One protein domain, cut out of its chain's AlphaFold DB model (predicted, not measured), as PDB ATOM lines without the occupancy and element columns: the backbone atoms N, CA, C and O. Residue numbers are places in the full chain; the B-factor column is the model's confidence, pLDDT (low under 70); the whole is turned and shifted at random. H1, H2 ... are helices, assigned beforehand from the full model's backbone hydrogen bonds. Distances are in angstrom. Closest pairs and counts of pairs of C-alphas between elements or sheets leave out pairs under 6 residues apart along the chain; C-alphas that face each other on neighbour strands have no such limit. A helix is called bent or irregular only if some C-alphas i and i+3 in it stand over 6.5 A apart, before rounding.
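Overview. This is residues 4 to 51 and 404 to 572 of the 613 residues of the protein "PepSY domain-containing protein" of Sphingobacterium sp. DR205 (UniProt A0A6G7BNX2). Long helices run side by side in an up-and-down bundle, H1b, H3, H4, H5 and H6a, each against the one before, with H4 in the middle. Long H8 packs aslant on H6a, short H2 and H7 pack on its first part, and residues 4 to 13 and 563 to 572 stick out. The printed part has 217 residues with eight named helices, H1 to H8 in order, and no named strand: all helix, compact, radius of gyration of the C-alphas 19.9 A, spans 64 by 43 by 31 A.

Along the chain. H1, residues 4 to 34, begins at C-alpha 4 (38.372, 41.781, -3.412). By its hydrogen bonds it was assigned as one helix, but it is bent, C-alphas 19 and 22 being 7.8 A apart: H1a is 4 to 19, H1b 22 to 34. H2 is 37 to 45, H3 404 to 429, 38.1 A, H4 436 to 469, 48.3 A, and H5 475 to 496, 31.4 A. H6, 499 to 525, likewise assigned as one, is bent, C-alphas 515 and 518 being 6.5 A apart: H6a is 499 to 515, H6b 518 to 525. H7 is 529 to 534; H8, 538 to 570, 47.2 A, ends at C-alpha 570 (23.127, 18.505, -39.775).

Arrangement. The hub, H4, has a kink of 36 degrees near residue 459. Its closest C-alphas to H6a, Pro 458 and Gly 510, are 3.7 A apart; the two touch at a shallow tilt of 8 degrees. H4 and H5 form a hairpin, closest C-alphas Ala 452 and Gly 490, 5.1 A. H1b touches H3, opposite ways, closest C-alphas Ser 32 and Phe 408, 4.6 A. H8 touches H6a, closest C-alphas Ala 511 and Gly 551, 4.0 A. Every O i to N i+4 pair is within hydrogen-bond range in H1a, H2, H3, H5, H6a, H6b and H7, against 8 of 9 in H1b, 26 of 30 in H4 and 28 of 29 in H8.

Size, cuts and confidence. The farthest C-alphas, Asn 433 and Ser 535, are 64.4 A apart. Residues 52 to 403 are not printed; C-alphas 51 and 404 are 18.7 A apart. Of the links printed whole, none is long. pLDDT is under 70 at residues 49 to 51 and 568 to 572.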
ATOM      1  N   ARG A   4      39.026  40.488  -3.690       88.75
ATOM      2  CA  ARG A   4      38.372  41.781  -3.412       88.75
ATOM      3  C   ARG A   4      38.633  42.795  -4.527       88.75
ATOM      4  O   ARG A   4      37.692  43.408  -5.021       88.75
ATOM      5  N   ARG A   5      39.897  42.951  -4.939       85.69
ATOM      6  CA  ARG A   5      40.283  43.875  -6.021       85.69
ATOM      7  C   ARG A   5      39.684  43.433  -7.358       85.69
ATOM      8  O   ARG A   5      39.168  44.270  -8.088       85.69
ATOM      9  N   TYR A   6      39.661  42.122  -7.621       87.88
ATOM     10  CA  TYR A   6      38.989  41.562  -8.796       87.88
ATOM     11  C   TYR A   6      37.512  41.956  -8.858       87.88
ATOM     12  O   TYR A   6      37.068  42.490  -9.869       87.88
ATOM     13  N   ASN A   7      36.770  41.762  -7.766       88.31
ATOM     14  CA  ASN A   7      35.348  42.096  -7.721       88.31
ATOM     15  C   ASN A   7      35.094  43.597  -7.894       88.31
ATOM     16  O   ASN A   7      34.141  43.967  -8.576       88.31
ATOM     17  N   ILE A   8      35.942  44.454  -7.315       88.00
ATOM     18  CA  ILE A   8      35.843  45.910  -7.489       88.00
ATOM     19  C   ILE A   8      35.997  46.268  -8.967       88.00
ATOM     20  O   ILE A   8      35.074  46.839  -9.540       88.00
ATOM     21  N   TYR A   9      37.100  45.875  -9.612       88.44
ATOM     22  CA  TYR A   9      37.309  46.207 -11.024       88.44
ATOM     23  C   TYR A   9      36.251  45.582 -11.933       88.44
ATOM     24  O   TYR A   9      35.788  46.236 -12.861       88.44
ATOM     25  N   PHE A  10      35.813  44.355 -11.637       88.75
ATOM     26  CA  PHE A  10      34.813  43.649 -12.435       88.75
ATOM     27  C   PHE A  10      33.465  44.362 -12.394       88.75
ATOM     28  O   PHE A  10      32.839  44.577 -13.437       88.75
ATOM     29  N   ASN A  11      33.028  44.760 -11.199       88.88
ATOM     30  CA  ASN A  11      31.785  45.496 -11.024       88.88
ATOM     31  C   ASN A  11      31.884  46.890 -11.643       88.88
ATOM     32  O   ASN A  11      30.978  47.267 -12.380       88.88
ATOM     33  N   THR A  12      32.986  47.612 -11.423       89.50
ATOM     34  CA  THR A  12      33.205  48.936 -12.021       89.50
ATOM     35  C   THR A  12      33.168  48.868 -13.543       89.50
ATOM     36  O   THR A  12      32.399  49.606 -14.155       89.50
ATOM     37  N   HIS A  13      33.913  47.948 -14.162       93.56
ATOM     38  CA  HIS A  13      33.939  47.768 -15.614       93.56
ATOM     39  C   HIS A  13      32.556  47.398 -16.166       93.56
ATOM     40  O   HIS A  13      32.063  48.016 -17.106       93.56
ATOM     41  N   THR A  14      31.883  46.430 -15.536       90.06
ATOM     42  CA  THR A  14      30.567  45.961 -15.992       90.06
ATOM     43  C   THR A  14      29.504  47.056 -15.879       90.06
ATOM     44  O   THR A  14      28.729  47.254 -16.809       90.06
ATOM     45  N   ILE A  15      29.440  47.763 -14.746       89.50
ATOM     46  CA  ILE A  15      28.422  48.792 -14.496       89.50
ATOM     47  C   ILE A  15      28.668  50.008 -15.387       89.50
ATOM     48  O   ILE A  15      27.745  50.438 -16.074       89.50
ATOM     49  N   SER A  16      29.903  50.523 -15.421       91.56
ATOM     50  CA  SER A  16      30.255  51.657 -16.284       91.56
ATOM     51  C   SER A  16      29.964  51.344 -17.750       91.56
ATOM     52  O   SER A  16      29.275  52.123 -18.403       91.56
ATOM     53  N   GLY A  17      30.375  50.164 -18.230       90.88
ATOM     54  CA  GLY A  17      30.135  49.714 -19.597       90.88
ATOM     55  C   GLY A  17      28.652  49.651 -19.962       90.88
ATOM     56  O   GLY A  17      28.264  50.197 -20.988       90.88
ATOM     57  N   ILE A  18      27.802  49.043 -19.127       89.69
ATOM     58  CA  ILE A  18      26.358  48.920 -19.412       89.69
ATOM     59  C   ILE A  18      25.649  50.273 -19.405       89.69
ATOM     60  O   ILE A  18      24.738  50.480 -20.199       89.69
ATOM     61  N   ILE A  19      26.042  51.186 -18.512       91.88
ATOM     62  CA  ILE A  19      25.411  52.509 -18.419       91.88
ATOM     63  C   ILE A  19      25.632  53.302 -19.709       91.88
ATOM     64  O   ILE A  19      24.711  53.964 -20.184       91.88
ATOM     65  N   ILE A  20      26.835  53.226 -20.284       94.69
ATOM     66  CA  ILE A  20      27.197  54.059 -21.436       94.69
ATOM     67  C   ILE A  20      27.087  53.346 -22.780       94.69
ATOM     68  O   ILE A  20      27.126  54.027 -23.799       94.69
ATOM     69  N   CYS A  21      26.964  52.014 -22.823       94.50
ATOM     70  CA  CYS A  21      27.183  51.234 -24.046       94.50
ATOM     71  C   CYS A  21      26.354  51.710 -25.242       94.50
ATOM     72  O   CYS A  21      26.893  51.784 -26.342       94.50
ATOM     73  N   ALA A  22      25.068  52.026 -25.053       95.06
ATOM     74  CA  ALA A  22      24.182  52.417 -26.154       95.06
ATOM     75  C   ALA A  22      24.634  53.734 -26.793       95.06
ATOM     76  O   ALA A  22      24.750  53.836 -28.011       95.06
ATOM     77  N   ILE A  23      24.943  54.726 -25.957       96.69
ATOM     78  CA  ILE A  23      25.403  56.037 -26.412       96.69
ATOM     79  C   ILE A  23      26.818  55.923 -26.977       96.69
ATOM     80  O   ILE A  23      27.094  56.437 -28.055       96.69
ATOM     81  N   LEU A  24      27.701  55.195 -26.291       96.69
ATOM     82  CA  LEU A  24      29.067  54.960 -26.738       96.69
ATOM     83  C   LEU A  24      29.096  54.275 -28.113       96.69
ATOM     84  O   LEU A  24      29.909  54.647 -28.953       96.69
ATOM     85  N   TYR A  25      28.181  53.338 -28.380       98.06
ATOM     86  CA  TYR A  25      28.036  52.726 -29.700       98.06
ATOM     87  C   TYR A  25      27.703  53.767 -30.772       98.06
ATOM     88  O   TYR A  25      28.347  53.773 -31.814       98.06
ATOM     89  N   VAL A  26      26.743  54.664 -30.517       98.06
ATOM     90  CA  VAL A  26      26.387  55.746 -31.456       98.06
ATOM     91  C   VAL A  26      27.597  56.641 -31.734       98.06
ATOM     92  O   VAL A  26      27.866  56.945 -32.894       98.06
ATOM     93  N   ILE A  27      28.350  57.009 -30.690       97.19
ATOM     94  CA  ILE A  27      29.563  57.831 -30.802       97.19
ATOM     95  C   ILE A  27      30.606  57.133 -31.685       97.19
ATOM     96  O   ILE A  27      31.087  57.739 -32.639       97.19
ATOM     97  N   PHE A  28      30.933  55.863 -31.422       97.25
ATOM     98  CA  PHE A  28      31.905  55.118 -32.233       97.25
ATOM     99  C   PHE A  28      31.418  54.903 -33.668       97.25
ATOM    100  O   PHE A  28      32.174  55.146 -34.604       97.25
ATOM    101  N   PHE A  29      30.161  54.498 -33.848       98.25
ATOM    102  CA  PHE A  29      29.585  54.240 -35.165       98.25
ATOM    103  C   PHE A  29      29.604  55.505 -36.027       98.25
ATOM    104  O   PHE A  29      30.146  55.496 -37.128       98.25
ATOM    105  N   ALA A  30      29.056  56.612 -35.520       97.88
ATOM    106  CA  ALA A  30      29.028  57.876 -36.246       97.88
ATOM    107  C   ALA A  30      30.442  58.457 -36.426       97.88
ATOM    108  O   ALA A  30      30.767  58.966 -37.498       97.88
ATOM    109  N   GLY A  31      31.305  58.312 -35.414       95.81
ATOM    110  CA  GLY A  31      32.708  58.734 -35.451       95.81
ATOM    111  C   GLY A  31      33.507  58.047 -36.555       95.81
ATOM    112  O   GLY A  31      34.195  58.728 -37.308       95.81
ATOM    113  N   SER A  32      33.334  56.733 -36.738       96.69
ATOM    114  CA  SER A  32      33.979  55.983 -37.823       96.69
ATOM    115  C   SER A  32      33.675  56.582 -39.196       96.69
ATOM    116  O   SER A  32      34.593  56.815 -39.975       96.69
ATOM    117  N   PHE A  33      32.411  56.889 -39.500       96.88
ATOM    118  CA  PHE A  33      32.071  57.524 -40.779       96.88
ATOM    119  C   PHE A  33      32.514  58.992 -40.865       96.88
ATOM    120  O   PHE A  33      32.735  59.500 -41.961       96.88
ATOM    121  N   SER A  34      32.674  59.671 -39.728       94.94
ATOM    122  CA  SER A  34      33.048  61.090 -39.679       94.94
ATOM    123  C   SER A  34      34.472  61.365 -40.167       94.94
ATOM    124  O   SER A  34      34.735  62.479 -40.616       94.94
ATOM    125  N   PHE A  35      35.368  60.367 -40.165       93.56
ATOM    126  CA  PHE A  35      36.694  60.484 -40.800       93.56
ATOM    127  C   PHE A  35      36.604  60.791 -42.300       93.56
ATOM    128  O   PHE A  35      37.500  61.419 -42.866       93.56
ATOM    129  N   PHE A  36      35.498  60.380 -42.923       94.50
ATOM    130  CA  PHE A  36      35.203  60.604 -44.331       94.50
ATOM    131  C   PHE A  36      34.202  61.746 -44.539       94.50
ATOM    132  O   PHE A  36      33.506  61.776 -45.547       94.50
ATOM    133  N   LYS A  37      34.049  62.664 -43.574       91.38
ATOM    134  CA  LYS A  37      33.052  63.745 -43.652       91.38
ATOM    135  C   LYS A  37      33.166  64.534 -44.958       91.38
ATOM    136  O   LYS A  37      32.147  64.772 -45.599       91.38
ATOM    137  N   ASN A  38      34.373  64.952 -45.336       87.25
ATOM    138  CA  ASN A  38      34.571  65.775 -46.531       87.25
ATOM    139  C   ASN A  38      34.273  64.970 -47.799       87.25
ATOM    140  O   ASN A  38      33.570  65.452 -48.679       87.25
ATOM    141  N   GLU A  39      34.700  63.714 -47.832       92.38
ATOM    142  CA  GLU A  39      34.480  62.775 -48.926       92.38
ATOM    143  C   GLU A  39      32.993  62.447 -49.093       92.38
ATOM    144  O   GLU A  39      32.476  62.447 -50.204       92.38
ATOM    145  N   ILE A  40      32.258  62.260 -47.993       94.75
ATOM    146  CA  ILE A  40      30.800  62.077 -47.999       94.75
ATOM    147  C   ILE A  40      30.098  63.348 -48.488       94.75
ATOM    148  O   ILE A  40      29.090  63.259 -49.190       94.75
ATOM    149  N   ASN A  41      30.609  64.531 -48.141       90.31
ATOM    150  CA  ASN A  41      30.041  65.797 -48.596       90.31
ATOM    151  C   ASN A  41      30.257  65.999 -50.101       90.31
ATOM    152  O   ASN A  41      29.301  66.345 -50.796       90.31
ATOM    153  N   ALA A  42      31.470  65.741 -50.593       89.06
ATOM    154  CA  ALA A  42      31.803  65.745 -52.015       89.06
ATOM    155  C   ALA A  42      30.953  64.720 -52.777       89.06
ATOM    156  O   ALA A  42      30.290  65.051 -53.762       89.06
ATOM    157  N   TRP A  43      30.861  63.499 -52.238       94.50
ATOM    158  CA  TRP A  43      30.000  62.446 -52.762       94.50
ATOM    159  C   TRP A  43      28.550  62.909 -52.837       94.50
ATOM    160  O   TRP A  43      27.955  62.793 -53.898       94.50
ATOM    161  N   GLN A  44      27.968  63.491 -51.783       92.69
ATOM    162  CA  GLN A  44      26.577  63.962 -51.807       92.69
ATOM    163  C   GLN A  44      26.354  65.081 -52.836       92.69
ATOM    164  O   GLN A  44      25.329  65.072 -53.516       92.69
ATOM    165  N   LYS A  45      27.296  66.025 -52.949       88.00
ATOM    166  CA  LYS A  45      27.209  67.174 -53.864       88.00
ATOM    167  C   LYS A  45      27.524  66.831 -55.322       88.00
ATOM    168  O   LYS A  45      27.178  67.612 -56.195       88.00
ATOM    169  N   ASN A  46      28.110  65.659 -55.584       89.25
ATOM    170  CA  ASN A  46      28.626  65.246 -56.899       89.25
ATOM    171  C   ASN A  46      29.791  66.105 -57.397       89.25
ATOM    172  O   ASN A  46      30.073  66.127 -58.593       89.25
ATOM    173  N   GLU A  47      30.465  66.797 -56.487       85.06
ATOM    174  CA  GLU A  47      31.539  67.730 -56.794       85.06
ATOM    175  C   GLU A  47      32.748  67.354 -55.950       85.06
ATOM    176  O   GLU A  47      32.670  67.329 -54.722       85.06
ATOM    177  N   SER A  48      33.845  67.020 -56.629       82.31
ATOM    178  CA  SER A  48      35.104  66.664 -55.984       82.31
ATOM    179  C   SER A  48      35.781  67.920 -55.436       82.31
ATOM    180  O   SER A  48      35.871  68.932 -56.137       82.31
ATOM    181  N   ASP A  49      36.258  67.859 -54.197       67.69
ATOM    182  CA  ASP A  49      36.937  68.980 -53.549       67.69
ATOM    183  C   ASP A  49      38.395  69.042 -54.025       67.69
ATOM    184  O   ASP A  49      39.285  68.378 -53.493       67.69
ATOM    185  N   LYS A  50      38.642  69.817 -55.087       57.00
ATOM    186  CA  LYS A  50      39.992  70.032 -55.637       57.00
ATOM    187  C   LYS A  50      40.759  71.173 -54.950       57.00
ATOM    188  O   LYS A  50      41.742  71.644 -55.517       57.00
ATOM    189  N   GLY A  51      40.341  71.629 -53.762       51.94
ATOM    190  CA  GLY A  51      41.134  72.552 -52.937       51.94
ATOM    191  C   GLY A  51      41.469  73.891 -53.607       51.94
ATOM    192  O   GLY A  51      42.557  74.429 -53.410       51.94
ATOM    193  N   LYS A 404      42.991  57.137 -42.356       93.44
ATOM    194  CA  LYS A 404      41.526  57.212 -42.215       93.44
ATOM    195  C   LYS A 404      40.867  55.829 -42.273       93.44
ATOM    196  O   LYS A 404      39.986  55.541 -41.466       93.44
ATOM    197  N   ILE A 405      41.315  54.948 -43.172       94.94
ATOM    198  CA  ILE A 405      40.805  53.570 -43.288       94.94
ATOM    199  C   ILE A 405      41.150  52.748 -42.040       94.94
ATOM    200  O   ILE A 405      40.274  52.077 -41.490       94.94
ATOM    201  N   ILE A 406      42.394  52.813 -41.555       94.81
ATOM    202  CA  ILE A 406      42.797  52.127 -40.313       94.81
ATOM    203  C   ILE A 406      41.928  52.603 -39.145       94.81
ATOM    204  O   ILE A 406      41.402  51.794 -38.382       94.81
ATOM    205  N   TYR A 407      41.726  53.913 -39.034       95.00
ATOM    206  CA  TYR A 407      40.923  54.532 -37.988       95.00
ATOM    207  C   TYR A 407      39.446  54.149 -38.087       95.00
ATOM    208  O   TYR A 407      38.829  53.820 -37.073       95.00
ATOM    209  N   PHE A 408      38.889  54.090 -39.297       96.25
ATOM    210  CA  PHE A 408      37.551  53.560 -39.533       96.25
ATOM    211  C   PHE A 408      37.419  52.132 -38.990       96.25
ATOM    212  O   PHE A 408      36.516  51.863 -38.194       96.25
ATOM    213  N   VAL A 409      38.349  51.236 -39.350       95.50
ATOM    214  CA  VAL A 409      38.347  49.834 -38.898       95.50
ATOM    215  C   VAL A 409      38.468  49.736 -37.375       95.50
ATOM    216  O   VAL A 409      37.708  48.989 -36.754       95.50
ATOM    217  N   LEU A 410      39.365  50.506 -36.752       94.88
ATOM    218  CA  LEU A 410      39.538  50.530 -35.295       94.88
ATOM    219  C   LEU A 410      38.295  51.075 -34.568       94.88
ATOM    220  O   LEU A 410      37.912  50.541 -33.522       94.88
ATOM    221  N   GLY A 411      37.613  52.072 -35.134       95.12
ATOM    222  CA  GLY A 411      36.350  52.584 -34.597       95.12
ATOM    223  C   GLY A 411      35.203  51.566 -34.694       95.12
ATOM    224  O   GLY A 411      34.499  51.319 -33.707       95.12
ATOM    225  N   ILE A 412      35.076  50.871 -35.831       95.31
ATOM    226  CA  ILE A 412      34.099  49.783 -36.005       95.31
ATOM    227  C   ILE A 412      34.425  48.602 -35.078       95.31
ATOM    228  O   ILE A 412      33.521  47.995 -34.500       95.31
ATOM    229  N   MET A 413      35.703  48.301 -34.846       94.12
ATOM    230  CA  MET A 413      36.121  47.314 -33.847       94.12
ATOM    231  C   MET A 413      35.657  47.699 -32.432       94.12
ATOM    232  O   MET A 413      35.213  46.828 -31.683       94.12
ATOM    233  N   GLY A 414      35.657  48.991 -32.086       95.19
ATOM    234  CA  GLY A 414      35.032  49.499 -30.858       95.19
ATOM    235  C   GLY A 414      33.551  49.122 -30.753       95.19
ATOM    236  O   GLY A 414      33.117  48.585 -29.732       95.19
ATOM    237  N   CYS A 415      32.790  49.275 -31.840       96.06
ATOM    238  CA  CYS A 415      31.389  48.845 -31.903       96.06
ATOM    239  C   CYS A 415      31.228  47.335 -31.622       96.06
ATOM    240  O   CYS A 415      30.332  46.932 -30.873       96.06
ATOM    241  N   PHE A 416      32.120  46.494 -32.160       93.69
ATOM    242  CA  PHE A 416      32.131  45.049 -31.890       93.69
ATOM    243  C   PHE A 416      32.463  44.712 -30.428       93.69
ATOM    244  O   PHE A 416      31.844  43.815 -29.845       93.69
ATOM    245  N   VAL A 417      33.406  45.426 -29.807       94.38
ATOM    246  CA  VAL A 417      33.749  45.251 -28.383       94.38
ATOM    247  C   VAL A 417      32.542  45.582 -27.494       94.38
ATOM    248  O   VAL A 417      32.232  44.824 -26.572       94.38
ATOM    249  N   ILE A 418      31.789  46.635 -27.817       95.50
ATOM    250  CA  ILE A 418      30.577  47.013 -27.073       95.50
ATOM    251  C   ILE A 418      29.477  45.944 -27.228       95.50
ATOM    252  O   ILE A 418      28.911  45.493 -26.227       95.50
ATOM    253  N   ILE A 419      29.205  45.482 -28.458       94.56
ATOM    254  CA  ILE A 419      28.213  44.418 -28.720       94.56
ATOM    255  C   ILE A 419      28.595  43.117 -28.001       94.56
ATOM    256  O   ILE A 419      27.766  42.490 -27.340       94.56
ATOM    257  N   SER A 420      29.854  42.693 -28.098       92.81
ATOM    258  CA  SER A 420      30.307  41.477 -27.414       92.81
ATOM    259  C   SER A 420      30.176  41.599 -25.891       92.81
ATOM    260  O   SER A 420      29.741  40.643 -25.249       92.81
ATOM    261  N   GLY A 421      30.427  42.780 -25.314       93.00
ATOM    262  CA  GLY A 421      30.245  43.047 -23.885       93.00
ATOM    263  C   GLY A 421      28.812  42.804 -23.396       93.00
ATOM    264  O   GLY A 421      28.607  42.077 -22.417       93.00
ATOM    265  N   ILE A 422      27.800  43.333 -24.100       93.69
ATOM    266  CA  ILE A 422      26.391  43.119 -23.719       93.69
ATOM    267  C   ILE A 422      25.965  41.651 -23.884       93.69
ATOM    268  O   ILE A 422      25.189  41.131 -23.079       93.69
ATOM    269  N   LEU A 423      26.510  40.944 -24.881       91.75
ATOM    270  CA  LEU A 423      26.214  39.530 -25.112       91.75
ATOM    271  C   LEU A 423      26.839  38.642 -24.029       91.75
ATOM    272  O   LEU A 423      26.170  37.742 -23.517       91.75
ATOM    273  N   ILE A 424      28.076  38.928 -23.607       90.62
ATOM    274  CA  ILE A 424      28.702  38.268 -22.450       90.62
ATOM    275  C   ILE A 424      27.860  38.513 -21.197       90.62
ATOM    276  O   ILE A 424      27.596  37.573 -20.441       90.62
ATOM    277  N   TRP A 425      27.422  39.758 -20.981       92.25
ATOM    278  CA  TRP A 425      26.592  40.131 -19.839       92.25
ATOM    279  C   TRP A 425      25.275  39.353 -19.798       92.25
ATOM    280  O   TRP A 425      24.922  38.819 -18.736       92.25
ATOM    281  N   LEU A 426      24.597  39.237 -20.945       92.38
ATOM    282  CA  LEU A 426      23.354  38.486 -21.097       92.38
ATOM    283  C   LEU A 426      23.575  36.999 -20.807       92.38
ATOM    284  O   LEU A 426      22.928  36.449 -19.920       92.38
ATOM    285  N   VAL A 427      24.534  36.356 -21.483       90.12
ATOM    286  CA  VAL A 427      24.798  34.913 -21.330       90.12
ATOM    287  C   VAL A 427      25.256  34.572 -19.909       90.12
ATOM    288  O   VAL A 427      24.904  33.526 -19.363       90.12
ATOM    289  N   ALA A 428      26.014  35.453 -19.254       87.12
ATOM    290  CA  ALA A 428      26.414  35.257 -17.862       87.12
ATOM    291  C   ALA A 428      25.221  35.279 -16.888       87.12
ATOM    292  O   ALA A 428      25.305  34.651 -15.825       87.12
ATOM    293  N   ARG A 429      24.138  35.980 -17.249       88.31
ATOM    294  CA  ARG A 429      22.940  36.201 -16.427       88.31
ATOM    295  C   ARG A 429      21.700  35.443 -16.906       88.31
ATOM    296  O   ARG A 429      20.647  35.550 -16.278       88.31
ATOM    297  N   ASP A 430      21.829  34.638 -17.954       87.69
ATOM    298  CA  ASP A 430      20.780  33.748 -18.446       87.69
ATOM    299  C   ASP A 430      20.985  32.315 -17.927       87.69
ATOM    300  O   ASP A 430      21.179  31.359 -18.673       87.69
ATOM    301  N   LYS A 431      21.006  32.169 -16.597       87.94
ATOM    302  CA  LYS A 431      21.172  30.878 -15.911       87.94
ATOM    303  C   LYS A 431      19.899  30.492 -15.172       87.94
ATOM    304  O   LYS A 431      19.213  31.356 -14.637       87.94
ATOM    305  N   ASN A 432      19.640  29.191 -15.040       84.25
ATOM    306  CA  ASN A 432      18.450  28.685 -14.341       84.25
ATOM    307  C   ASN A 432      18.391  29.071 -12.853       84.25
ATOM    308  O   ASN A 432      17.302  29.181 -12.310       84.25
ATOM    309  N   ASN A 433      19.536  29.353 -12.220       89.50
ATOM    310  CA  ASN A 433      19.598  29.824 -10.830       89.50
ATOM    311  C   ASN A 433      19.221  31.317 -10.659       89.50
ATOM    312  O   ASN A 433      19.209  31.846  -9.554       89.50
ATOM    313  N   ILE A 434      18.965  32.048 -11.748       88.94
ATOM    314  CA  ILE A 434      18.587  33.463 -11.687       88.94
ATOM    315  C   ILE A 434      17.061  33.564 -11.814       88.94
ATOM    316  O   ILE A 434      16.502  32.988 -12.752       88.94
ATOM    317  N   PRO A 435      16.371  34.324 -10.935       93.12
ATOM    318  CA  PRO A 435      14.919  34.471 -10.983       93.12
ATOM    319  C   PRO A 435      14.403  34.865 -12.372       93.12
ATOM    320  O   PRO A 435      14.957  35.766 -13.013       93.12
ATOM    321  N   LYS A 436      13.291  34.253 -12.809       91.94
ATOM    322  CA  LYS A 436      12.689  34.474 -14.140       91.94
ATOM    323  C   LYS A 436      12.473  35.961 -14.443       91.94
ATOM    324  O   LYS A 436      12.838  36.416 -15.520       91.94
ATOM    325  N   ARG A 437      11.988  36.743 -13.467       92.81
ATOM    326  CA  ARG A 437      11.794  38.200 -13.601       92.81
ATOM    327  C   ARG A 437      13.082  38.938 -13.993       92.81
ATOM    328  O   ARG A 437      13.054  39.778 -14.886       92.81
ATOM    329  N   LYS A 438      14.218  38.594 -13.372       92.62
ATOM    330  CA  LYS A 438      15.525  39.194 -13.693       92.62
ATOM    331  C   LYS A 438      16.013  38.760 -15.076       92.62
ATOM    332  O   LYS A 438      16.524  39.591 -15.812       92.62
ATOM    333  N   ARG A 439      15.813  37.493 -15.459       92.75
ATOM    334  CA  ARG A 439      16.169  36.993 -16.803       92.75
ATOM    335  C   ARG A 439      15.391  37.706 -17.911       92.75
ATOM    336  O   ARG A 439      15.997  38.111 -18.895       92.75
ATOM    337  N   VAL A 440      14.086  37.917 -17.718       92.81
ATOM    338  CA  VAL A 440      13.237  38.663 -18.664       92.81
ATOM    339  C   VAL A 440      13.719  40.104 -18.814       92.81
ATOM    340  O   VAL A 440      13.870  40.571 -19.938       92.81
ATOM    341  N   PHE A 441      14.024  40.787 -17.705       94.12
ATOM    342  CA  PHE A 441      14.586  42.139 -17.751       94.12
ATOM    343  C   PHE A 441      15.944  42.177 -18.463       94.12
ATOM    344  O   PHE A 441      16.154  43.018 -19.332       94.12
ATOM    345  N   ASN A 442      16.850  41.247 -18.141       93.69
ATOM    346  CA  ASN A 442      18.174  41.198 -18.759       93.69
ATOM    347  C   ASN A 442      18.077  40.966 -20.270       93.69
ATOM    348  O   ASN A 442      18.751  41.637 -21.047       93.69
ATOM    349  N   PHE A 443      17.206  40.047 -20.690       95.50
ATOM    350  CA  PHE A 443      16.938  39.826 -22.102       95.50
ATOM    351  C   PHE A 443      16.337  41.067 -22.765       95.50
ATOM    352  O   PHE A 443      16.805  41.459 -23.826       95.50
ATOM    353  N   TRP A 444      15.343  41.707 -22.141       95.31
ATOM    354  CA  TRP A 444      14.738  42.934 -22.661       95.31
ATOM    355  C   TRP A 444      15.779  44.042 -22.852       95.31
ATOM    356  O   TRP A 444      15.859  44.603 -23.941       95.31
ATOM    357  N   ALA A 445      16.620  44.298 -21.849       94.69
ATOM    358  CA  ALA A 445      17.664  45.317 -21.915       94.69
ATOM    359  C   ALA A 445      18.663  45.034 -23.051       94.69
ATOM    360  O   ALA A 445      18.946  45.914 -23.864       94.69
ATOM    361  N   ALA A 446      19.139  43.788 -23.162       95.62
ATOM    362  CA  ALA A 446      20.027  43.383 -24.250       95.62
ATOM    363  C   ALA A 446      19.336  43.463 -25.623       95.62
ATOM    364  O   ALA A 446      19.949  43.891 -26.593       95.62
ATOM    365  N   ASN A 447      18.060  43.090 -25.718       96.81
ATOM    366  CA  ASN A 447      17.291  43.142 -26.958       96.81
ATOM    367  C   ASN A 447      17.054  44.585 -27.429       96.81
ATOM    368  O   ASN A 447      17.222  44.860 -28.614       96.81
ATOM    369  N   VAL A 448      16.728  45.506 -26.515       96.81
ATOM    370  CA  VAL A 448      16.608  46.943 -26.816       96.81
ATOM    371  C   VAL A 448      17.931  47.504 -27.312       96.81
ATOM    372  O   VAL A 448      17.964  48.129 -28.370       96.81
ATOM    373  N   PHE A 449      19.022  47.219 -26.600       97.00
ATOM    374  CA  PHE A 449      20.359  47.634 -27.012       97.00
ATOM    375  C   PHE A 449      20.712  47.102 -28.411       97.00
ATOM    376  O   PHE A 449      21.073  47.871 -29.297       97.00
ATOM    377  N   MET A 450      20.562  45.793 -28.636       97.38
ATOM    378  CA  MET A 450      20.933  45.157 -29.903       97.38
ATOM    379  C   MET A 450      20.096  45.686 -31.069       97.38
ATOM    380  O   MET A 450      20.642  45.940 -32.138       97.38
ATOM    381  N   ALA A 451      18.790  45.882 -30.871       97.69
ATOM    382  CA  ALA A 451      17.914  46.449 -31.889       97.69
ATOM    383  C   ALA A 451      18.284  47.901 -32.225       97.69
ATOM    384  O   ALA A 451      18.372  48.239 -33.403       97.69
ATOM    385  N   ALA A 452      18.552  48.742 -31.221       97.12
ATOM    386  CA  ALA A 452      18.953  50.130 -31.442       97.12
ATOM    387  C   ALA A 452      20.303  50.225 -32.171       97.12
ATOM    388  O   ALA A 452      20.413  50.929 -33.168       97.12
ATOM    389  N   CYS A 453      21.318  49.479 -31.738       97.81
ATOM    390  CA  CYS A 453      22.660  49.562 -32.316       97.81
ATOM    391  C   CYS A 453      22.740  48.941 -33.718       97.81
ATOM    392  O   CYS A 453      23.225  49.571 -34.653       97.81
ATOM    393  N   LEU A 454      22.231  47.719 -33.904       97.75
ATOM    394  CA  LEU A 454      22.417  46.992 -35.165       97.75
ATOM    395  C   LEU A 454      21.604  47.556 -36.333       97.75
ATOM    396  O   LEU A 454      21.979  47.356 -37.487       97.75
ATOM    397  N   THR A 455      20.507  48.265 -36.057       98.31
ATOM    398  CA  THR A 455      19.707  48.921 -37.103       98.31
ATOM    399  C   THR A 455      20.366  50.186 -37.650       98.31
ATOM    400  O   THR A 455      20.021  50.596 -38.755       98.31
ATOM    401  N   MET A 456      21.366  50.761 -36.969       98.44
ATOM    402  CA  MET A 456      22.094  51.927 -37.486       98.44
ATOM    403  C   MET A 456      22.787  51.636 -38.821       98.44
ATOM    404  O   MET A 456      22.830  52.510 -39.684       98.44
ATOM    405  N   PHE A 457      23.289  50.413 -39.032       98.25
ATOM    406  CA  PHE A 457      23.944  50.036 -40.285       98.25
ATOM    407  C   PHE A 457      23.006  50.137 -41.507       98.25
ATOM    408  O   PHE A 457      23.292  50.949 -42.391       98.25
ATOM    409  N   PRO A 458      21.864  49.414 -41.567       98.56
ATOM    410  CA  PRO A 458      20.926  49.556 -42.679       98.56
ATOM    411  C   PRO A 458      20.303  50.951 -42.786       98.56
ATOM    412  O   PRO A 458      20.103  51.428 -43.898       98.56
ATOM    413  N   VAL A 459      20.033  51.634 -41.668       98.69
ATOM    414  CA  VAL A 459      19.488  53.005 -41.685       98.69
ATOM    415  C   VAL A 459      20.457  53.986 -42.336       98.69
ATOM    416  O   VAL A 459      20.053  54.819 -43.147       98.69
ATOM    417  N   THR A 460      21.744  53.877 -42.011       98.56
ATOM    418  CA  THR A 460      22.768  54.751 -42.586       98.56
ATOM    419  C   THR A 460      22.866  54.515 -44.090       98.56
ATOM    420  O   THR A 460      22.768  55.476 -44.846       98.56
ATOM    421  N   ALA A 461      22.922  53.254 -44.537       98.56
ATOM    422  CA  ALA A 461      22.927  52.915 -45.963       98.56
ATOM    423  C   ALA A 461      21.676  53.440 -46.696       98.56
ATOM    424  O   ALA A 461      21.779  54.066 -47.750       98.56
ATOM    425  N   ALA A 462      20.489  53.255 -46.106       98.62
ATOM    426  CA  ALA A 462      19.231  53.768 -46.650       98.62
ATOM    427  C   ALA A 462      19.222  55.300 -46.756       98.62
ATOM    428  O   ALA A 462      18.704  55.847 -47.727       98.62
ATOM    429  N   THR A 463      19.815  55.998 -45.787       98.44
ATOM    430  CA  THR A 463      19.882  57.466 -45.792       98.44
ATOM    431  C   THR A 463      20.811  57.974 -46.897       98.44
ATOM    432  O   THR A 463      20.453  58.931 -47.575       98.44
ATOM    433  N   PHE A 464      21.941  57.299 -47.158       98.38
ATOM    434  CA  PHE A 464      22.811  57.605 -48.310       98.38
ATOM    435  C   PHE A 464      22.066  57.472 -49.646       98.38
ATOM    436  O   PHE A 464      22.190  58.329 -50.518       98.38
ATOM    437  N   ILE A 465      21.243  56.433 -49.793       98.31
ATOM    438  CA  ILE A 465      20.378  56.272 -50.970       98.31
ATOM    439  C   ILE A 465      19.356  57.417 -51.035       98.31
ATOM    440  O   ILE A 465      19.201  58.051 -52.076       98.31
ATOM    441  N   ALA A 466      18.686  57.725 -49.923       98.00
ATOM    442  CA  ALA A 466      17.647  58.750 -49.873       98.00
ATOM    443  C   ALA A 466      18.163  60.148 -50.250       98.00
ATOM    444  O   ALA A 466      17.495  60.844 -51.012       98.00
ATOM    445  N   VAL A 467      19.356  60.547 -49.783       96.69
ATOM    446  CA  VAL A 467      19.939  61.859 -50.134       96.69
ATOM    447  C   VAL A 467      20.302  61.970 -51.617       96.69
ATOM    448  O   VAL A 467      20.312  63.075 -52.143       96.69
ATOM    449  N   LYS A 468      20.548  60.854 -52.316       94.44
ATOM    450  CA  LYS A 468      20.782  60.845 -53.773       94.44
ATOM    451  C   LYS A 468      19.502  60.880 -54.597       94.44
ATOM    452  O   LYS A 468      19.516  61.321 -55.742       94.44
ATOM    453  N   LEU A 469      18.405  60.364 -54.048       95.31
ATOM    454  CA  LEU A 469      17.115  60.317 -54.735       95.31
ATOM    455  C   LEU A 469      16.297  61.601 -54.550       95.31
ATOM    456  O   LEU A 469      15.427  61.883 -55.373       95.31
ATOM    457  N   ALA A 470      16.549  62.354 -53.479       94.38
ATOM    458  CA  ALA A 470      15.841  63.587 -53.170       94.38
ATOM    459  C   ALA A 470      16.301  64.767 -54.041       94.38
ATOM    460  O   ALA A 470      17.471  64.886 -54.390       94.38
ATOM    461  N   THR A 471      15.370  65.669 -54.359       87.44
ATOM    462  CA  THR A 471      15.640  66.894 -55.134       87.44
ATOM    463  C   THR A 471      16.191  68.029 -54.273       87.44
ATOM    464  O   THR A 471      17.042  68.788 -54.725       87.44
ATOM    465  N   LYS A 472      15.722  68.138 -53.024       88.62
ATOM    466  CA  LYS A 472      16.255  69.045 -52.005       88.62
ATOM    467  C   LYS A 472      16.655  68.224 -50.785       88.62
ATOM    468  O   LYS A 472      15.841  67.470 -50.254       88.62
ATOM    469  N   VAL A 473      17.894  68.405 -50.337       90.44
ATOM    470  CA  VAL A 473      18.424  67.790 -49.119       90.44
ATOM    471  C   VAL A 473      18.845  68.908 -48.181       90.44
ATOM    472  O   VAL A 473      19.767  69.650 -48.490       90.44
ATOM    473  N   ASP A 474      18.152  69.018 -47.055       89.12
ATOM    474  CA  ASP A 474      18.479  69.931 -45.964       89.12
ATOM    475  C   ASP A 474      18.595  69.158 -44.638       89.12
ATOM    476  O   ASP A 474      18.413  67.932 -44.574       89.12
ATOM    477  N   GLN A 475      18.895  69.872 -43.552       88.88
ATOM    478  CA  GLN A 475      19.030  69.275 -42.225       88.88
ATOM    479  C   GLN A 475      17.765  68.517 -41.798       88.88
ATOM    480  O   GLN A 475      17.855  67.433 -41.214       88.88
ATOM    481  N   SER A 476      16.587  69.081 -42.074       93.44
ATOM    482  CA  SER A 476      15.316  68.488 -41.660       93.44
ATOM    483  C   SER A 476      15.053  67.184 -42.400       93.44
ATOM    484  O   SER A 476      14.612  66.217 -41.777       93.44
ATOM    485  N   PHE A 477      15.342  67.138 -43.701       96.12
ATOM    486  CA  PHE A 477      15.208  65.935 -44.514       96.12
ATOM    487  C   PHE A 477      16.062  64.794 -43.955       96.12
ATOM    488  O   PHE A 477      15.532  63.718 -43.669       96.12
ATOM    489  N   ILE A 478      17.358  65.040 -43.724       95.94
ATOM    490  CA  ILE A 478      18.276  64.011 -43.208       95.94
ATOM    491  C   ILE A 478      17.814  63.523 -41.832       95.94
ATOM    492  O   ILE A 478      17.780  62.317 -41.586       95.94
ATOM    493  N   PHE A 479      17.397  64.436 -40.948       95.62
ATOM    494  CA  PHE A 479      16.918  64.077 -39.612       95.62
ATOM    495  C   PHE A 479      15.668  63.199 -39.681       95.62
ATOM    496  O   PHE A 479      15.611  62.172 -39.006       95.62
ATOM    497  N   HIS A 480      14.679  63.574 -40.494       96.38
ATOM    498  CA  HIS A 480      13.449  62.799 -40.632       96.38
ATOM    499  C   HIS A 480      13.726  61.407 -41.199       96.38
ATOM    500  O   HIS A 480      13.287  60.419 -40.614       96.38
ATOM    501  N   VAL A 481      14.487  61.313 -42.293       97.81
ATOM    502  CA  VAL A 481      14.811  60.020 -42.908       97.81
ATOM    503  C   VAL A 481      15.574  59.137 -41.926       97.81
ATOM    504  O   VAL A 481      15.163  58.001 -41.686       97.81
ATOM    505  N   TYR A 482      16.637  59.656 -41.310       98.38
ATOM    506  CA  TYR A 482      17.488  58.862 -40.430       98.38
ATOM    507  C   TYR A 482      16.760  58.461 -39.144       98.38
ATOM    508  O   TYR A 482      16.652  57.275 -38.839       98.38
ATOM    509  N   PHE A 483      16.213  59.417 -38.385       97.88
ATOM    510  CA  PHE A 483      15.647  59.120 -37.066       97.88
ATOM    511  C   PHE A 483      14.320  58.365 -37.134       97.88
ATOM    512  O   PHE A 483      14.108  57.486 -36.297       97.88
ATOM    513  N   TYR A 484      13.442  58.631 -38.109       98.25
ATOM    514  CA  TYR A 484      12.192  57.871 -38.209       98.25
ATOM    515  C   TYR A 484      12.413  56.454 -38.729       98.25
ATOM    516  O   TYR A 484      11.806  55.527 -38.193       98.25
ATOM    517  N   SER A 485      13.306  56.249 -39.704       98.38
ATOM    518  CA  SER A 485      13.644  54.886 -40.136       98.38
ATOM    519  C   SER A 485      14.379  54.113 -39.036       98.38
ATOM    520  O   SER A 485      14.083  52.934 -38.822       98.38
ATOM    521  N   TRP A 486      15.252  54.777 -38.268       98.44
ATOM    522  CA  TRP A 486      15.908  54.180 -37.105       98.44
ATOM    523  C   TRP A 486      14.922  53.798 -36.009       98.44
ATOM    524  O   TRP A 486      14.969  52.674 -35.510       98.44
ATOM    525  N   LEU A 487      13.986  54.689 -35.679       98.19
ATOM    526  CA  LEU A 487      12.933  54.411 -34.710       98.19
ATOM    527  C   LEU A 487      12.046  53.252 -35.176       98.19
ATOM    528  O   LEU A 487      11.798  52.333 -34.399       98.19
ATOM    529  N   ALA A 488      11.607  53.260 -36.437       98.38
ATOM    530  CA  ALA A 488      10.740  52.225 -36.992       98.38
ATOM    531  C   ALA A 488      11.411  50.843 -36.968       98.38
ATOM    532  O   ALA A 488      10.844  49.891 -36.424       98.38
ATOM    533  N   LEU A 489      12.638  50.728 -37.493       98.00
ATOM    534  CA  LEU A 489      13.382  49.464 -37.478       98.00
ATOM    535  C   LEU A 489      13.761  49.043 -36.054       98.00
ATOM    536  O   LEU A 489      13.633  47.867 -35.710       98.00
ATOM    537  N   GLY A 490      14.176  49.986 -35.207       97.81
ATOM    538  CA  GLY A 490      14.486  49.732 -33.803       97.81
ATOM    539  C   GLY A 490      13.287  49.145 -33.059       97.81
ATOM    540  O   GLY A 490      13.392  48.061 -32.486       97.81
ATOM    541  N   VAL A 491      12.124  49.798 -33.127       98.31
ATOM    542  CA  VAL A 491      10.877  49.325 -32.498       98.31
ATOM    543  C   VAL A 491      10.459  47.965 -33.055       98.31
ATOM    544  O   VAL A 491      10.136  47.066 -32.276       98.31
ATOM    545  N   PHE A 492      10.533  47.770 -34.373       98.19
ATOM    546  CA  PHE A 492      10.228  46.487 -35.006       98.19
ATOM    547  C   PHE A 492      11.064  45.340 -34.413       98.19
ATOM    548  O   PHE A 492      10.510  44.343 -33.941       98.19
ATOM    549  N   TYR A 493      12.391  45.487 -34.346       97.81
ATOM    550  CA  TYR A 493      13.259  44.441 -33.795       97.81
ATOM    551  C   TYR A 493      13.165  44.305 -32.270       97.81
ATOM    552  O   TYR A 493      13.327  43.198 -31.746       97.81
ATOM    553  N   ILE A 494      12.828  45.381 -31.548       97.38
ATOM    554  CA  ILE A 494      12.502  45.309 -30.118       97.38
ATOM    555  C   ILE A 494      11.299  44.385 -29.901       97.38
ATOM    556  O   ILE A 494      11.362  43.488 -29.056       97.38
ATOM    557  N   ILE A 495      10.231  44.563 -30.682       97.50
ATOM    558  CA  ILE A 495       8.993  43.777 -30.571       97.50
ATOM    559  C   ILE A 495       9.227  42.316 -30.966       97.50
ATOM    560  O   ILE A 495       8.707  41.416 -30.305       97.50
ATOM    561  N   ARG A 496      10.068  42.051 -31.974       95.62
ATOM    562  CA  ARG A 496      10.384  40.678 -32.408       95.62
ATOM    563  C   ARG A 496      11.125  39.834 -31.373       95.62
ATOM    564  O   ARG A 496      11.121  38.611 -31.506       95.62
ATOM    565  N   ARG A 497      11.760  40.456 -30.370       93.25
ATOM    566  CA  ARG A 497      12.380  39.777 -29.213       93.25
ATOM    567  C   ARG A 497      13.300  38.614 -29.612       93.25
ATOM    568  O   ARG A 497      13.286  37.559 -28.981       93.25
ATOM    569  N   ASN A 498      14.101  38.780 -30.666       94.31
ATOM    570  CA  ASN A 498      15.017  37.737 -31.128       94.31
ATOM    571  C   ASN A 498      16.336  38.327 -31.633       94.31
ATOM    572  O   ASN A 498      16.470  38.654 -32.809       94.31
ATOM    573  N   ILE A 499      17.333  38.379 -30.746       93.31
ATOM    574  CA  ILE A 499      18.661  38.952 -31.018       93.31
ATOM    575  C   ILE A 499      19.351  38.281 -32.217       93.31
ATOM    576  O   ILE A 499      19.991  38.959 -33.017       93.31
ATOM    577  N   GLY A 500      19.210  36.959 -32.370       91.31
ATOM    578  CA  GLY A 500      19.824  36.224 -33.478       91.31
ATOM    579  C   GLY A 500      19.229  36.607 -34.835       91.31
ATOM    580  O   GLY A 500      19.975  36.838 -35.788       91.31
ATOM    581  N   LYS A 501      17.896  36.720 -34.910       92.81
ATOM    582  CA  LYS A 501      17.201  37.199 -36.115       92.81
ATOM    583  C   LYS A 501      17.509  38.665 -36.385       92.81
ATOM    584  O   LYS A 501      17.860  38.970 -37.516       92.81
ATOM    585  N   THR A 502      17.471  39.522 -35.360       95.94
ATOM    586  CA  THR A 502      17.859  40.936 -35.471       95.94
ATOM    587  C   THR A 502      19.223  41.060 -36.129       95.94
ATOM    588  O   THR A 502      19.320  41.661 -37.187       95.94
ATOM    589  N   ASN A 503      20.248  40.395 -35.587       95.12
ATOM    590  CA  ASN A 503      21.601  40.457 -36.141       95.12
ATOM    591  C   ASN A 503      21.692  39.973 -37.588       95.12
ATOM    592  O   ASN A 503      22.337  40.604 -38.419       95.12
ATOM    593  N   ARG A 504      21.037  38.856 -37.909       95.12
ATOM    594  CA  ARG A 504      21.084  38.285 -39.256       95.12
ATOM    595  C   ARG A 504      20.376  39.169 -40.287       95.12
ATOM    596  O   ARG A 504      20.890  39.341 -41.388       95.12
ATOM    597  N   GLU A 505      19.199  39.684 -39.953       96.44
ATOM    598  CA  GLU A 505      18.374  40.464 -40.875       96.44
ATOM    599  C   GLU A 505      18.897  41.895 -41.037       96.44
ATOM    600  O   GLU A 505      18.954  42.374 -42.167       96.44
ATOM    601  N   THR A 506      19.365  42.558 -39.972       97.56
ATOM    602  CA  THR A 506      19.987  43.889 -40.097       97.56
ATOM    603  C   THR A 506      21.314  43.831 -40.846       97.56
ATOM    604  O   THR A 506      21.604  44.745 -41.613       97.56
ATOM    605  N   LEU A 507      22.098  42.756 -40.675       97.25
ATOM    606  CA  LEU A 507      23.318  42.534 -41.451       97.25
ATOM    607  C   LEU A 507      23.003  42.344 -42.937       97.25
ATOM    608  O   LEU A 507      23.648  42.970 -43.769       97.25
ATOM    609  N   LEU A 508      22.010  41.510 -43.270       97.94
ATOM    610  CA  LEU A 508      21.600  41.296 -44.660       97.94
ATOM    611  C   LEU A 508      21.061  42.580 -45.288       97.94
ATOM    612  O   LEU A 508      21.507  42.965 -46.365       97.94
ATOM    613  N   LEU A 509      20.121  43.241 -44.609       98.25
ATOM    614  CA  LEU A 509      19.513  44.480 -45.080       98.25
ATOM    615  C   LEU A 509      20.582  45.556 -45.279       98.25
ATOM    616  O   LEU A 509      20.627  46.189 -46.328       98.25
ATOM    617  N   GLY A 510      21.477  45.720 -44.302       98.25
ATOM    618  CA  GLY A 510      22.574  46.672 -44.392       98.25
ATOM    619  C   GLY A 510      23.533  46.337 -45.525       98.25
ATOM    620  O   GLY A 510      23.897  47.233 -46.276       98.25
ATOM    621  N   ALA A 511      23.876  45.063 -45.721       98.38
ATOM    622  CA  ALA A 511      24.760  44.635 -46.799       98.38
ATOM    623  C   ALA A 511      24.156  44.891 -48.190       98.38
ATOM    624  O   ALA A 511      24.828  45.441 -49.058       98.38
ATOM    625  N   VAL A 512      22.877  44.554 -48.390       98.56
ATOM    626  CA  VAL A 512      22.165  44.797 -49.656       98.56
ATOM    627  C   VAL A 512      22.056  46.294 -49.942       98.56
ATOM    628  O   VAL A 512      22.391  46.729 -51.041       98.56
ATOM    629  N   LEU A 513      21.645  47.094 -48.954       98.69
ATOM    630  CA  LEU A 513      21.557  48.546 -49.115       98.69
ATOM    631  C   LEU A 513      22.935  49.173 -49.359       98.69
ATOM    632  O   LEU A 513      23.047  50.066 -50.186       98.69
ATOM    633  N   SER A 514      23.986  48.667 -48.711       98.56
ATOM    634  CA  SER A 514      25.366  49.121 -48.930       98.56
ATOM    635  C   SER A 514      25.810  48.922 -50.380       98.56
ATOM    636  O   SER A 514      26.383  49.830 -50.968       98.56
ATOM    637  N   LEU A 515      25.490  47.775 -50.992       98.38
ATOM    638  CA  LEU A 515      25.769  47.542 -52.416       98.38
ATOM    639  C   LEU A 515      24.942  48.451 -53.333       98.38
ATOM    640  O   LEU A 515      25.396  48.801 -54.419       98.38
ATOM    641  N   ALA A 516      23.742  48.844 -52.905       98.38
ATOM    642  CA  ALA A 516      22.883  49.737 -53.672       98.38
ATOM    643  C   ALA A 516      23.366  51.199 -53.661       98.38
ATOM    644  O   ALA A 516      23.073  51.914 -54.613       98.38
ATOM    645  N   VAL A 517      24.123  51.648 -52.649       98.25
ATOM    646  CA  VAL A 517      24.641  53.031 -52.568       98.25
ATOM    647  C   VAL A 517      25.429  53.450 -53.826       98.25
ATOM    648  O   VAL A 517      24.997  54.409 -54.472       98.25
ATOM    649  N   PRO A 518      26.511  52.756 -54.241       97.62
ATOM    650  CA  PRO A 518      27.265  53.140 -55.439       97.62
ATOM    651  C   PRO A 518      26.462  52.957 -56.735       97.62
ATOM    652  O   PRO A 518      26.645  53.704 -57.692       97.62
ATOM    653  N   ILE A 519      25.524  52.003 -56.771       97.81
ATOM    654  CA  ILE A 519      24.642  51.792 -57.930       97.81
ATOM    655  C   ILE A 519      23.704  52.991 -58.106       97.81
ATOM    656  O   ILE A 519      23.577  53.533 -59.202       97.81
ATOM    657  N   VAL A 520      23.064  53.439 -57.022       97.69
ATOM    658  CA  VAL A 520      22.189  54.617 -57.034       97.69
ATOM    659  C   VAL A 520      22.988  55.874 -57.371       97.69
ATOM    660  O   VAL A 520      22.492  56.702 -58.136       97.69
ATOM    661  N   ASN A 521      24.218  55.997 -56.860       96.50
ATOM    662  CA  ASN A 521      25.118  57.091 -57.219       96.50
ATOM    663  C   ASN A 521      25.358  57.141 -58.736       96.50
ATOM    664  O   ASN A 521      25.062  58.158 -59.366       96.50
ATOM    665  N   GLY A 522      25.798  56.027 -59.329       96.00
ATOM    666  CA  GLY A 522      26.045  55.922 -60.768       96.00
ATOM    667  C   GLY A 522      24.808  56.227 -61.615       96.00
ATOM    668  O   GLY A 522      24.889  57.014 -62.557       96.00
ATOM    669  N   ILE A 523      23.637  55.697 -61.238       97.12
ATOM    670  CA  ILE A 523      22.371  55.939 -61.956       97.12
ATOM    671  C   ILE A 523      21.944  57.411 -61.888       97.12
ATOM    672  O   ILE A 523      21.451  57.948 -62.878       97.12
ATOM    673  N   LYS A 524      22.074  58.068 -60.729       95.94
ATOM    674  CA  LYS A 524      21.563  59.437 -60.539       95.94
ATOM    675  C   LYS A 524      22.498  60.530 -61.023       95.94
ATOM    676  O   LYS A 524      22.021  61.614 -61.336       95.94
ATOM    677  N   THR A 525      23.797  60.265 -61.048       92.62
ATOM    678  CA  THR A 525      24.810  61.315 -61.217       92.62
ATOM    679  C   THR A 525      25.702  61.080 -62.428       92.62
ATOM    680  O   THR A 525      26.388  61.997 -62.858       92.62
ATOM    681  N   GLY A 526      25.722  59.858 -62.973       92.69
ATOM    682  CA  GLY A 526      26.699  59.440 -63.978       92.69
ATOM    683  C   GLY A 526      28.085  59.124 -63.403       92.69
ATOM    684  O   GLY A 526      28.897  58.523 -64.102       92.69
ATOM    685  N   ASN A 527      28.342  59.441 -62.125       92.31
ATOM    686  CA  ASN A 527      29.600  59.160 -61.433       92.31
ATOM    687  C   ASN A 527      29.684  57.684 -61.032       92.31
ATOM    688  O   ASN A 527      29.588  57.323 -59.862       92.31
ATOM    689  N   TRP A 528      29.837  56.808 -62.021       95.44
ATOM    690  CA  TRP A 528      30.164  55.409 -61.775       95.44
ATOM    691  C   TRP A 528      31.586  55.274 -61.225       95.44
ATOM    692  O   TRP A 528      32.457  56.084 -61.533       95.44
ATOM    693  N   ILE A 529      31.855  54.188 -60.491       95.06
ATOM    694  CA  ILE A 529      33.173  53.905 -59.891       95.06
ATOM    695  C   ILE A 529      34.309  54.037 -60.922       95.06
ATOM    696  O   ILE A 529      35.319  54.685 -60.654       95.06
ATOM    697  N   TRP A 530      34.140  53.487 -62.127       94.56
ATOM    698  CA  TRP A 530      35.151  53.589 -63.188       94.56
ATOM    699  C   TRP A 530      35.311  55.005 -63.748       94.56
ATOM    700  O   TRP A 530      36.407  55.353 -64.175       94.56
ATOM    701  N   GLU A 531      34.257  55.819 -63.735       93.50
ATOM    702  CA  GLU A 531      34.318  57.208 -64.188       93.50
ATOM    703  C   GLU A 531      35.048  58.069 -63.159       93.50
ATOM    704  O   GLU A 531      36.015  58.744 -63.499       93.50
ATOM    705  N   THR A 532      34.688  57.933 -61.878       93.06
ATOM    706  CA  THR A 532      35.373  58.631 -60.775       93.06
ATOM    707  C   THR A 532      36.850  58.251 -60.658       93.06
ATOM    708  O   THR A 532      37.680  59.082 -60.298       93.06
ATOM    709  N   PHE A 533      37.199  57.010 -61.012       93.69
ATOM    710  CA  PHE A 533      38.587  56.564 -61.093       93.69
ATOM    711  C   PHE A 533      39.335  57.230 -62.256       93.69
ATOM    712  O   PHE A 533      40.452  57.709 -62.069       93.69
ATOM    713  N   ARG A 534      38.722  57.313 -63.447       93.56
ATOM    714  CA  ARG A 534      39.320  57.981 -64.618       93.56
ATOM    715  C   ARG A 534      39.473  59.488 -64.421       93.56
ATOM    716  O   ARG A 534      40.471  60.050 -64.858       93.56
ATOM    717  N   SER A 535      38.511  60.136 -63.763       89.56
ATOM    718  CA  SER A 535      38.520  61.581 -63.505       89.56
ATOM    719  C   SER A 535      39.459  62.004 -62.366       89.56
ATOM    720  O   SER A 535      39.655  63.205 -62.148       89.56
ATOM    721  N   GLY A 536      40.022  61.042 -61.622       89.31
ATOM    722  CA  GLY A 536      40.854  61.290 -60.441       89.31
ATOM    723  C   GLY A 536      40.076  61.825 -59.231       89.31
ATOM    724  O   GLY A 536      40.677  62.407 -58.328       89.31
ATOM    725  N   SER A 537      38.750  61.657 -59.200       91.00
ATOM    726  CA  SER A 537      37.870  62.094 -58.105       91.00
ATOM    727  C   SER A 537      37.907  61.097 -56.941       91.00
ATOM    728  O   SER A 537      36.948  60.366 -56.680       91.00
ATOM    729  N   ASN A 538      39.063  61.036 -56.271       91.12
ATOM    730  CA  ASN A 538      39.369  60.039 -55.241       91.12
ATOM    731  C   ASN A 538      38.436  60.105 -54.023       91.12
ATOM    732  O   ASN A 538      38.150  59.076 -53.418       91.12
ATOM    733  N   ASP A 539      37.950  61.291 -53.676       91.00
ATOM    734  CA  ASP A 539      37.009  61.532 -52.584       91.00
ATOM    735  C   ASP A 539      35.657  60.840 -52.813       91.00
ATOM    736  O   ASP A 539      35.189  60.089 -51.956       91.00
ATOM    737  N   ILE A 540      35.065  61.014 -53.996       93.88
ATOM    738  CA  ILE A 540      33.809  60.356 -54.380       93.88
ATOM    739  C   ILE A 540      34.027  58.842 -54.511       93.88
ATOM    740  O   ILE A 540      33.245  58.054 -53.969       93.88
ATOM    741  N   LEU A 541      35.114  58.438 -55.179       95.50
ATOM    742  CA  LEU A 541      35.477  57.033 -55.382       95.50
ATOM    743  C   LEU A 541      35.599  56.278 -54.049       95.50
ATOM    744  O   LEU A 541      35.096  55.163 -53.915       95.50
ATOM    745  N   LEU A 542      36.248  56.882 -53.051       95.62
ATOM    746  CA  LEU A 542      36.469  56.276 -51.739       95.62
ATOM    747  C   LEU A 542      35.152  55.919 -51.037       95.62
ATOM    748  O   LEU A 542      35.051  54.844 -50.445       95.62
ATOM    749  N   VAL A 543      34.141  56.791 -51.107       97.00
ATOM    750  CA  VAL A 543      32.828  56.550 -50.481       97.00
ATOM    751  C   VAL A 543      32.112  55.375 -51.146       97.00
ATOM    752  O   VAL A 543      31.579  54.508 -50.447       97.00
ATOM    753  N   ASP A 544      32.145  55.298 -52.476       97.19
ATOM    754  CA  ASP A 544      31.550  54.184 -53.218       97.19
ATOM    755  C   ASP A 544      32.270  52.858 -52.921       97.19
ATOM    756  O   ASP A 544      31.616  51.842 -52.668       97.19
ATOM    757  N   LEU A 545      33.607  52.864 -52.866       97.44
ATOM    758  CA  LEU A 545      34.404  51.691 -52.492       97.44
ATOM    759  C   LEU A 545      34.167  51.263 -51.039       97.44
ATOM    760  O   LEU A 545      34.086  50.064 -50.758       97.44
ATOM    761  N   LEU A 546      34.012  52.218 -50.117       97.25
ATOM    762  CA  LEU A 546      33.680  51.943 -48.721       97.25
ATOM    763  C   LEU A 546      32.354  51.181 -48.633       97.25
ATOM    764  O   LEU A 546      32.316  50.086 -48.068       97.25
ATOM    765  N   TRP A 547      31.285  51.702 -49.234       98.31
ATOM    766  CA  TRP A 547      29.973  51.049 -49.215       98.31
ATOM    767  C   TRP A 547      29.967  49.707 -49.951       98.31
ATOM    768  O   TRP A 547      29.412  48.731 -49.435       98.31
ATOM    769  N   LEU A 548      30.653  49.611 -51.091       98.06
ATOM    770  CA  LEU A 548      30.828  48.349 -51.807       98.06
ATOM    771  C   LEU A 548      31.507  47.297 -50.915       98.06
ATOM    772  O   LEU A 548      31.022  46.169 -50.803       98.06
ATOM    773  N   SER A 549      32.589  47.672 -50.226       97.62
ATOM    774  CA  SER A 549      33.324  46.772 -49.331       97.62
ATOM    775  C   SER A 549      32.477  46.320 -48.136       97.62
ATOM    776  O   SER A 549      32.429  45.123 -47.845       97.62
ATOM    777  N   LEU A 550      31.736  47.233 -47.496       97.75
ATOM    778  CA  LEU A 550      30.822  46.918 -46.391       97.75
ATOM    779  C   LEU A 550      29.709  45.964 -46.839       97.75
ATOM    780  O   LEU A 550      29.372  45.023 -46.114       97.75
ATOM    781  N   GLY A 551      29.180  46.163 -48.047       98.00
ATOM    782  CA  GLY A 551      28.194  45.280 -48.661       98.00
ATOM    783  C   GLY A 551      28.730  43.870 -48.906       98.00
ATOM    784  O   GLY A 551      28.136  42.891 -48.449       98.00
ATOM    785  N   ILE A 552      29.889  43.752 -49.562       98.19
ATOM    786  CA  ILE A 552      30.525  42.458 -49.857       98.19
ATOM    787  C   ILE A 552      30.869  41.722 -48.558       98.19
ATOM    788  O   ILE A 552      30.475  40.568 -48.380       98.19
ATOM    789  N   ILE A 553      31.555  42.386 -47.623       96.94
ATOM    790  CA  ILE A 553      31.938  41.794 -46.335       96.94
ATOM    791  C   ILE A 553      30.689  41.363 -45.560       96.94
ATOM    792  O   ILE A 553      30.643  40.243 -45.044       96.94
ATOM    793  N   GLY A 554      29.646  42.196 -45.526       96.81
ATOM    794  CA  GLY A 554      28.381  41.872 -44.870       96.81
ATOM    795  C   GLY A 554      27.714  40.619 -45.445       96.81
ATOM    796  O   GLY A 554      27.301  39.739 -44.684       96.81
ATOM    797  N   LEU A 555      27.679  40.473 -46.775       96.94
ATOM    798  CA  LEU A 555      27.153  39.273 -47.437       96.94
ATOM    799  C   LEU A 555      28.011  38.030 -47.179       96.94
ATOM    800  O   LEU A 555      27.464  36.947 -46.956       96.94
ATOM    801  N   LEU A 556      29.341  38.163 -47.171       96.56
ATOM    802  CA  LEU A 556      30.251  37.059 -46.850       96.56
ATOM    803  C   LEU A 556      30.038  36.565 -45.414       96.56
ATOM    804  O   LEU A 556      29.925  35.355 -45.186       96.56
ATOM    805  N   ILE A 557      29.912  37.487 -44.454       93.62
ATOM    806  CA  ILE A 557      29.605  37.161 -43.056       93.62
ATOM    807  C   ILE A 557      28.230  36.489 -42.968       93.62
ATOM    808  O   ILE A 557      28.108  35.430 -42.349       93.62
ATOM    809  N   PHE A 558      27.211  37.037 -43.633       93.75
ATOM    810  CA  PHE A 558      25.869  36.455 -43.653       93.75
ATOM    811  C   PHE A 558      25.861  35.026 -44.218       93.75
ATOM    812  O   PHE A 558      25.262  34.123 -43.624       93.75
ATOM    813  N   LYS A 559      26.564  34.789 -45.334       92.62
ATOM    814  CA  LYS A 559      26.701  33.461 -45.952       92.62
ATOM    815  C   LYS A 559      27.379  32.482 -44.998       92.62
ATOM    816  O   LYS A 559      26.872  31.375 -44.809       92.62
ATOM    817  N   LYS A 560      28.470  32.898 -44.350       89.38
ATOM    818  CA  LYS A 560      29.189  32.076 -43.367       89.38
ATOM    819  C   LYS A 560      28.305  31.733 -42.166       89.38
ATOM    820  O   LYS A 560      28.241  30.574 -41.775       89.38
ATOM    821  N   MET A 561      27.546  32.698 -41.639       87.12
ATOM    822  CA  MET A 561      26.576  32.458 -40.562       87.12
ATOM    823  C   MET A 561      25.499  31.440 -40.967       87.12
ATOM    824  O   MET A 561      25.158  30.556 -40.181       87.12
ATOM    825  N   ALA A 562      24.975  31.535 -42.193       82.69
ATOM    826  CA  ALA A 562      23.968  30.604 -42.699       82.69
ATOM    827  C   ALA A 562      24.524  29.183 -42.901       82.69
ATOM    828  O   ALA A 562      23.823  28.207 -42.630       82.69
ATOM    829  N   GLN A 563      25.775  29.055 -43.352       83.38
ATOM    830  CA  GLN A 563      26.459  27.766 -43.505       83.38
ATOM    831  C   GLN A 563      26.710  27.090 -42.155       83.38
ATOM    832  O   GLN A 563      26.418  25.904 -42.015       83.38
ATOM    833  N   THR A 564      27.181  27.838 -41.152       77.75
ATOM    834  CA  THR A 564      27.384  27.308 -39.795       77.75
ATOM    835  C   THR A 564      26.069  26.814 -39.199       77.75
ATOM    836  O   THR A 564      26.001  25.678 -38.748       77.75
ATOM    837  N   ALA A 565      24.990  27.596 -39.310       75.44
ATOM    838  CA  ALA A 565      23.679  27.181 -38.812       75.44
ATOM    839  C   ALA A 565      23.171  25.881 -39.470       75.44
ATOM    840  O   ALA A 565      22.589  25.038 -38.793       75.44
ATOM    841  N   LYS A 566      23.407  25.692 -40.777       71.50
ATOM    842  CA  LYS A 566      23.067  24.439 -41.475       71.50
ATOM    843  C   LYS A 566      23.915  23.259 -40.991       71.50
ATOM    844  O   LYS A 566      23.378  22.170 -40.814       71.50
ATOM    845  N   LYS A 567      25.215  23.473 -40.768       71.94
ATOM    846  CA  LYS A 567      26.144  22.441 -40.286       71.94
ATOM    847  C   LYS A 567      25.813  21.992 -38.859       71.94
ATOM    848  O   LYS A 567      25.832  20.799 -38.587       71.94
ATOM    849  N   ASP A 568      25.444  22.925 -37.985       67.81
ATOM    850  CA  ASP A 568      25.039  22.631 -36.605       67.81
ATOM    851  C   ASP A 568      23.765  21.769 -36.569       67.81
ATOM    852  O   ASP A 568      23.690  20.783 -35.835       67.81
ATOM    853  N   VAL A 569      22.789  22.083 -37.432       67.44
ATOM    854  CA  VAL A 569      21.563  21.283 -37.600       67.44
ATOM    855  C   VAL A 569      21.869  19.890 -38.164       67.44
ATOM    856  O   VAL A 569      21.336  18.908 -37.654       67.44
ATOM    857  N   ALA A 570      22.744  19.784 -39.171       65.25
ATOM    858  CA  ALA A 570      23.127  18.505 -39.775       65.25
ATOM    859  C   ALA A 570      23.909  17.589 -38.814       65.25
ATOM    860  O   ALA A 570      23.746  16.375 -38.850       65.25
ATOM    861  N   ASN A 571      24.710  18.162 -37.912       66.69
ATOM    862  CA  ASN A 571      25.508  17.419 -36.933       66.69
ATOM    863  C   ASN A 571      24.721  17.005 -35.673       66.69
ATOM    864  O   ASN A 571      25.328  16.607 -34.678       66.69
ATOM    865  N   GLY A 572      23.392  17.166 -35.649       43.69
ATOM    866  CA  GLY A 572      22.565  16.887 -34.465       43.69
ATOM    867  C   GLY A 572      22.825  17.827 -33.278       43.69
ATOM    868  O   GLY A 572      22.194  17.701 -32.229       43.69
TER     869      GLY A 572